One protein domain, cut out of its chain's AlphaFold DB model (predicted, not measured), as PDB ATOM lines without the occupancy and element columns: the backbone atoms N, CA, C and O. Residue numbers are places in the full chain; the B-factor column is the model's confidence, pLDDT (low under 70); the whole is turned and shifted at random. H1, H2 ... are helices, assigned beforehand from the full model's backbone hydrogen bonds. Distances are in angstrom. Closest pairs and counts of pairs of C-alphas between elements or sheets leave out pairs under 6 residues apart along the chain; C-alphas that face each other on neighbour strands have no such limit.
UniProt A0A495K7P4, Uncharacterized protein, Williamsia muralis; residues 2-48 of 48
ATOM      1  N   ALA A   2     -34.851 -24.953  15.378       52.81
ATOM      2  CA  ALA A   2     -35.908 -25.949  15.648       52.81
ATOM      3  C   ALA A   2     -36.228 -26.193  17.143       52.81
ATOM      4  O   ALA A   2     -37.362 -26.481  17.511       52.81
ATOM      5  N   ILE A   3     -35.232 -26.023  18.013       54.44
ATOM      6  CA  ILE A   3     -35.333 -26.288  19.457       54.44
ATOM      7  C   ILE A   3     -36.325 -25.319  20.133       54.44
ATOM      8  O   ILE A   3     -37.076 -25.712  21.018       54.44
ATOM      9  N   LEU A   4     -36.400 -24.070  19.655       58.25
ATOM     10  CA  LEU A   4     -37.319 -23.053  20.179       58.25
ATOM     11  C   LEU A   4     -38.781 -23.347  19.816       58.25
ATOM     12  O   LEU A   4     -39.678 -23.088  20.616       58.25
ATOM     13  N   VAL A   5     -39.018 -23.944  18.642       60.84
ATOM     14  CA  VAL A   5     -40.359 -24.354  18.196       60.84
ATOM     15  C   VAL A   5     -40.877 -25.501  19.065       60.84
ATOM     16  O   VAL A   5     -42.026 -25.468  19.501       60.84
ATOM     17  N   GLY A   6     -40.014 -26.469  19.399       60.78
ATOM     18  CA  GLY A   6     -40.362 -27.565  20.310       60.78
ATOM     19  C   GLY A   6     -40.734 -27.078  21.713       60.78
ATOM     20  O   GLY A   6     -41.732 -27.522  22.283       60.78
ATOM     21  N   ILE A   7     -39.982 -26.108  22.243       65.75
ATOM     22  CA  ILE A   7     -40.237 -25.529  23.569       65.75
ATOM     23  C   ILE A   7     -41.533 -24.700  23.568       65.75
ATOM     24  O   ILE A   7     -42.356 -24.852  24.469       65.75
ATOM     25  N   GLY A   8     -41.772 -23.882  22.537       61.88
ATOM     26  CA  GLY A   8     -42.993 -23.075  22.415       61.88
ATOM     27  C   GLY A   8     -44.272 -23.915  22.316       61.88
ATOM     28  O   GLY A   8     -45.270 -23.600  22.969       61.88
ATOM     29  N   VAL A   9     -44.231 -25.026  21.571       61.00
ATOM     30  CA  VAL A   9     -45.345 -25.991  21.494       61.00
ATOM     31  C   VAL A   9     -45.581 -26.667  22.850       61.00
ATOM     32  O   VAL A   9     -46.731 -26.775  23.281       61.00
ATOM     33  N   GLY A  10     -44.511 -27.056  23.555       57.72
ATOM     34  CA  GLY A  10     -44.601 -27.664  24.886       57.72
ATOM     35  C   GLY A  10     -45.212 -26.732  25.938       57.72
ATOM     36  O   GLY A  10     -46.099 -27.140  26.691       57.72
ATOM     37  N   ILE A  11     -44.808 -25.458  25.948       63.50
ATOM     38  CA  ILE A  11     -45.319 -24.453  26.894       63.50
ATOM     39  C   ILE A  11     -46.779 -24.087  26.573       63.50
ATOM     40  O   ILE A  11     -47.614 -24.021  27.478       63.50
ATOM     41  N   ASN A  12     -47.137 -23.925  25.295       64.25
ATOM     42  CA  ASN A  12     -48.517 -23.627  24.886       64.25
ATOM     43  C   ASN A  12     -49.495 -24.773  25.227       64.25
ATOM     44  O   ASN A  12     -50.645 -24.523  25.598       64.25
ATOM     45  N   ALA A  13     -49.030 -26.025  25.177       53.94
ATOM     46  CA  ALA A  13     -49.792 -27.188  25.634       53.94
ATOM     47  C   ALA A  13     -49.916 -27.257  27.170       53.94
ATOM     48  O   ALA A  13     -50.964 -27.656  27.683       53.94
ATOM     49  N   ALA A  14     -48.879 -26.837  27.905       55.56
ATOM     50  CA  ALA A  14     -48.854 -26.853  29.370       55.56
ATOM     51  C   ALA A  14     -49.746 -25.773  30.014       55.56
ATOM     52  O   ALA A  14     -50.324 -26.003  31.076       55.56
ATOM     53  N   THR A  15     -49.900 -24.613  29.368       59.72
ATOM     54  CA  THR A  15     -50.550 -23.430  29.970       59.72
ATOM     55  C   THR A  15     -52.086 -23.472  29.888       59.72
ATOM     56  O   THR A  15     -52.783 -22.797  30.646       59.72
ATOM     57  N   LYS A  16     -52.669 -24.276  28.986       56.97
ATOM     58  CA  LYS A  16     -54.117 -24.252  28.720       56.97
ATOM     59  C   LYS A  16     -54.851 -25.344  29.510       56.97
ATOM     60  O   LYS A  16     -54.934 -26.501  29.101       56.97
ATOM     61  N   HIS A  17     -55.451 -24.943  30.629       56.53
ATOM     62  CA  HIS A  17     -56.234 -25.723  31.606       56.53
ATOM     63  C   HIS A  17     -57.563 -26.331  31.060       56.53
ATOM     64  O   HIS A  17     -58.580 -26.395  31.748       56.53
ATOM     65  N   ARG A  18     -57.580 -26.779  29.795       60.84
ATOM     66  CA  ARG A  18     -58.587 -27.662  29.168       60.84
ATOM     67  C   ARG A  18     -57.861 -28.633  28.238       60.84
ATOM     68  O   ARG A  18     -57.939 -28.539  27.013       60.84
ATOM     69  N   ARG A  19     -57.114 -29.542  28.868       61.72
ATOM     70  CA  ARG A  19     -56.133 -30.461  28.266       61.72
ATOM     71  C   ARG A  19     -56.559 -30.992  26.892       61.72
ATOM     72  O   ARG A  19     -55.828 -30.851  25.924       61.72
ATOM     73  N   ARG A  20     -57.771 -31.527  26.766       63.00
ATOM     74  CA  ARG A  20     -58.197 -32.261  25.565       63.00
ATOM     75  C   ARG A  20     -58.269 -31.412  24.285       63.00
ATOM     76  O   ARG A  20     -57.822 -31.862  23.240       63.00
ATOM     77  N   LEU A  21     -58.776 -30.180  24.367       63.84
ATOM     78  CA  LEU A  21     -58.841 -29.273  23.209       63.84
ATOM     79  C   LEU A  21     -57.469 -28.681  22.866       63.84
ATOM     80  O   LEU A  21     -57.173 -28.468  21.695       63.84
ATOM     81  N   ALA A  22     -56.624 -28.451  23.874       66.94
ATOM     82  CA  ALA A  22     -55.272 -27.939  23.671       66.94
ATOM     83  C   ALA A  22     -54.384 -28.946  22.923       66.94
ATOM     84  O   ALA A  22     -53.699 -28.560  21.979       66.94
ATOM     85  N   TRP A  23     -54.466 -30.235  23.276       69.25
ATOM     86  CA  TRP A  23     -53.763 -31.310  22.569       69.25
ATOM     87  C   TRP A  23     -54.214 -31.436  21.113       69.25
ATOM     88  O   TRP A  23     -53.374 -31.493  20.225       69.25
ATOM     89  N   ILE A  24     -55.527 -31.408  20.850       75.25
ATOM     90  CA  ILE A  24     -56.050 -31.494  19.477       75.25
ATOM     91  C   ILE A  24     -55.560 -30.309  18.641       75.25
ATOM     92  O   ILE A  24     -55.070 -30.514  17.535       75.25
ATOM     93  N   MET A  25     -55.629 -29.080  19.166       71.06
ATOM     94  CA  MET A  25     -55.162 -27.905  18.424       71.06
ATOM     95  C   MET A  25     -53.650 -27.916  18.189       71.06
ATOM     96  O   MET A  25     -53.215 -27.577  17.093       71.06
ATOM     97  N   ALA A  26     -52.853 -28.351  19.168       77.12
ATOM     98  CA  ALA A  26     -51.410 -28.490  18.993       77.12
ATOM     99  C   ALA A  26     -51.067 -29.526  17.909       77.12
ATOM    100  O   ALA A  26     -50.252 -29.246  17.032       77.12
ATOM    101  N   THR A  27     -51.735 -30.684  17.918       81.12
ATOM    102  CA  THR A  27     -51.548 -31.722  16.898       81.12
ATOM    103  C   THR A  27     -51.978 -31.237  15.517       81.12
ATOM    104  O   THR A  27     -51.233 -31.416  14.560       81.12
ATOM    105  N   VAL A  28     -53.139 -30.584  15.396       81.62
ATOM    106  CA  VAL A  28     -53.637 -30.055  14.113       81.62
ATOM    107  C   VAL A  28     -52.670 -29.025  13.532       81.62
ATOM    108  O   VAL A  28     -52.332 -29.109  12.354       81.62
ATOM    109  N   VAL A  29     -52.178 -28.093  14.352       81.56
ATOM    110  CA  VAL A  29     -51.191 -27.096  13.913       81.56
ATOM    111  C   VAL A  29     -49.883 -27.774  13.504       81.56
ATOM    112  O   VAL A  29     -49.341 -27.449  12.451       81.56
ATOM    113  N   GLY A  30     -49.402 -28.751  14.278       85.06
ATOM    114  CA  GLY A  30     -48.199 -29.512  13.937       85.06
ATOM    115  C   GLY A  30     -48.324 -30.244  12.599       85.06
ATOM    116  O   GLY A  30     -47.449 -30.120  11.744       85.06
ATOM    117  N   VAL A  31     -49.437 -30.948  12.382       86.94
ATOM    118  CA  VAL A  31     -49.715 -31.662  11.125       86.94
ATOM    119  C   VAL A  31     -49.825 -30.689   9.954       86.94
ATOM    120  O   VAL A  31     -49.248 -30.949   8.901       86.94
ATOM    121  N   LEU A  32     -50.509 -29.555  10.130       88.88
ATOM    122  CA  LEU A  32     -50.660 -28.548   9.080       88.88
ATOM    123  C   LEU A  32     -49.309 -27.956   8.659       88.88
ATOM    124  O   LEU A  32     -49.051 -27.804   7.466       88.88
ATOM    125  N   VAL A  33     -48.432 -27.665   9.623       91.25
ATOM    126  CA  VAL A  33     -47.075 -27.171   9.348       91.25
ATOM    127  C   VAL A  33     -46.269 -28.212   8.575       91.25
ATOM    128  O   VAL A  33     -45.675 -27.880   7.552       91.25
ATOM    129  N   VAL A  34     -46.282 -29.473   9.018       90.12
ATOM    130  CA  VAL A  34     -45.567 -30.560   8.329       90.12
ATOM    131  C   VAL A  34     -46.088 -30.730   6.900       90.12
ATOM    132  O   VAL A  34     -45.288 -30.791   5.971       90.12
ATOM    133  N   ALA A  35     -47.407 -30.736   6.703       86.94
ATOM    134  CA  ALA A  35     -48.015 -30.846   5.380       86.94
ATOM    135  C   ALA A  35     -47.613 -29.681   4.460       86.94
ATOM    136  O   ALA A  35     -47.224 -29.911   3.317       86.94
ATOM    137  N   GLY A  36     -47.643 -28.442   4.965       90.38
ATOM    138  CA  GLY A  36     -47.221 -27.263   4.205       90.38
ATOM    139  C   GLY A  36     -45.751 -27.327   3.784       90.38
ATOM    140  O   GLY A  36     -45.429 -27.035   2.633       90.38
ATOM    141  N   VAL A  37     -44.867 -27.774   4.680       94.94
ATOM    142  CA  VAL A  37     -43.439 -27.961   4.371       94.94
ATOM    143  C   VAL A  37     -43.242 -29.043   3.309       94.94
ATOM    144  O   VAL A  37     -42.494 -28.824   2.362       94.94
ATOM    145  N   VAL A  38     -43.931 -30.182   3.422       92.44
ATOM    146  CA  VAL A  38     -43.848 -31.267   2.430       92.44
ATOM    147  C   VAL A  38     -44.275 -30.775   1.049       92.44
ATOM    148  O   VAL A  38     -43.556 -30.995   0.077       92.44
ATOM    149  N   VAL A  39     -45.401 -30.063   0.959       93.69
ATOM    150  CA  VAL A  39     -45.880 -29.495  -0.309       93.69
ATOM    151  C   VAL A  39     -44.874 -28.499  -0.880       93.69
ATOM    152  O   VAL A  39     -44.568 -28.567  -2.067       93.69
ATOM    153  N   ALA A  40     -44.325 -27.609  -0.052       91.81
ATOM    154  CA  ALA A  40     -43.334 -26.633  -0.493       91.81
ATOM    155  C   ALA A  40     -42.066 -27.307  -1.042       91.81
ATOM    156  O   ALA A  40     -41.585 -26.925  -2.106       91.81
ATOM    157  N   VAL A  41     -41.562 -28.342  -0.361       93.62
ATOM    158  CA  VAL A  41     -40.395 -29.114  -0.810       93.62
ATOM    159  C   VAL A  41     -40.692 -29.819  -2.130       93.62
ATOM    160  O   VAL A  41     -39.934 -29.655  -3.083       93.62
ATOM    161  N   LEU A  42     -41.812 -30.538  -2.227       93.06
ATOM    162  CA  LEU A  42     -42.197 -31.229  -3.460       93.06
ATOM    163  C   LEU A  42     -42.338 -30.249  -4.627       93.06
ATOM    164  O   LEU A  42     -41.781 -30.479  -5.699       93.06
ATOM    165  N   SER A  43     -43.000 -29.116  -4.395       87.00
ATOM    166  CA  SER A  43     -43.144 -28.056  -5.389       87.00
ATOM    167  C   SER A  43     -41.775 -27.515  -5.821       87.00
ATOM    168  O   SER A  43     -41.507 -27.431  -7.017       87.00
ATOM    169  N   SER A  44     -40.856 -27.271  -4.880       84.06
ATOM    170  CA  SER A  44     -39.492 -26.833  -5.206       84.06
ATOM    171  C   SER A  44     -38.684 -27.865  -5.994       84.06
ATOM    172  O   SER A  44     -37.807 -27.474  -6.743       84.06
ATOM    173  N   THR A  45     -38.975 -29.163  -5.865       86.69
ATOM    174  CA  THR A  45     -38.290 -30.215  -6.637       86.69
ATOM    175  C   THR A  45     -38.933 -30.507  -7.990       86.69
ATOM    176  O   THR A  45     -38.279 -31.054  -8.867       86.69
ATOM    177  N   THR A  46     -40.220 -30.200  -8.157       75.12
ATOM    178  CA  THR A  46     -40.951 -30.432  -9.412       75.12
ATOM    179  C   THR A  46     -40.851 -29.242 -10.367       75.12
ATOM    180  O   THR A  46     -40.911 -29.439 -11.576       75.12
ATOM    181  N   PHE A  47     -40.704 -28.021  -9.843       63.75
ATOM    182  CA  PHE A  47     -40.604 -26.787 -10.635       63.75
ATOM    183  C   PHE A  47     -39.192 -26.162 -10.651       63.75
ATOM    184  O   PHE A  47     -39.059 -25.019 -11.090       63.75
ATOM    185  N   ALA A  48     -38.165 -26.872 -10.167       54.03
ATOM    186  CA  ALA A  48     -36.749 -26.501 -10.316       54.03
ATOM    187  C   ALA A  48     -36.093 -27.302 -11.442       54.03
ATOM    188  O   ALA A  48     -35.208 -26.724 -12.111       54.03
TER     189      ALA A  48
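This is residues 2 to 48 of the 48 residues of an uncharacterized protein of Williamsia muralis (UniProt A0A495K7P4). The domain is a lopsided helical hairpin: the long helix H2 makes most of the length, and the shorter H1 folds back beside its first part, meeting it near the tight turn and splaying away toward residue 2. Beyond residue 30 the rest of H2 sticks out as a bare arm. The printed part has 47 residues with two named helices, H1 then H2, and no named strand; the class is all helix. It is only just loose, close to extended, with a radius of gyration of the C-alphas of 14.2 A and spans of 46 by 21 by 6 A.

H2, residues 19 to 46, and H1, residues 2 to 15, form a helical hairpin. They touch, with Ala 13 and Ala 22 having the closest C-alphas, 5.9 A apart. Residues 9 to 13 of H1 alone touch H2, and residues 19 to 26 of H2 alone touch H1. Their lines stand at a shallow tilt of 24 degrees, opposite ways. In H1 and H2 every O i to N i+4 pair is within hydrogen-bond range.

H2 measures 40.6 A from C-alpha 19 at (-56.133, -30.461, 28.266) to C-alpha 46 at (-40.951, -30.432, -9.412). H1 measures 20.6 A and begins with C-alpha 2 at (-35.908, -25.949, 15.648).

The two C-alphas farthest apart, those of His 17 and Ala 48, are 46.2 A apart. The printed part has no cut. Residues 2 to 23 and 47 to 48 have pLDDT under 70.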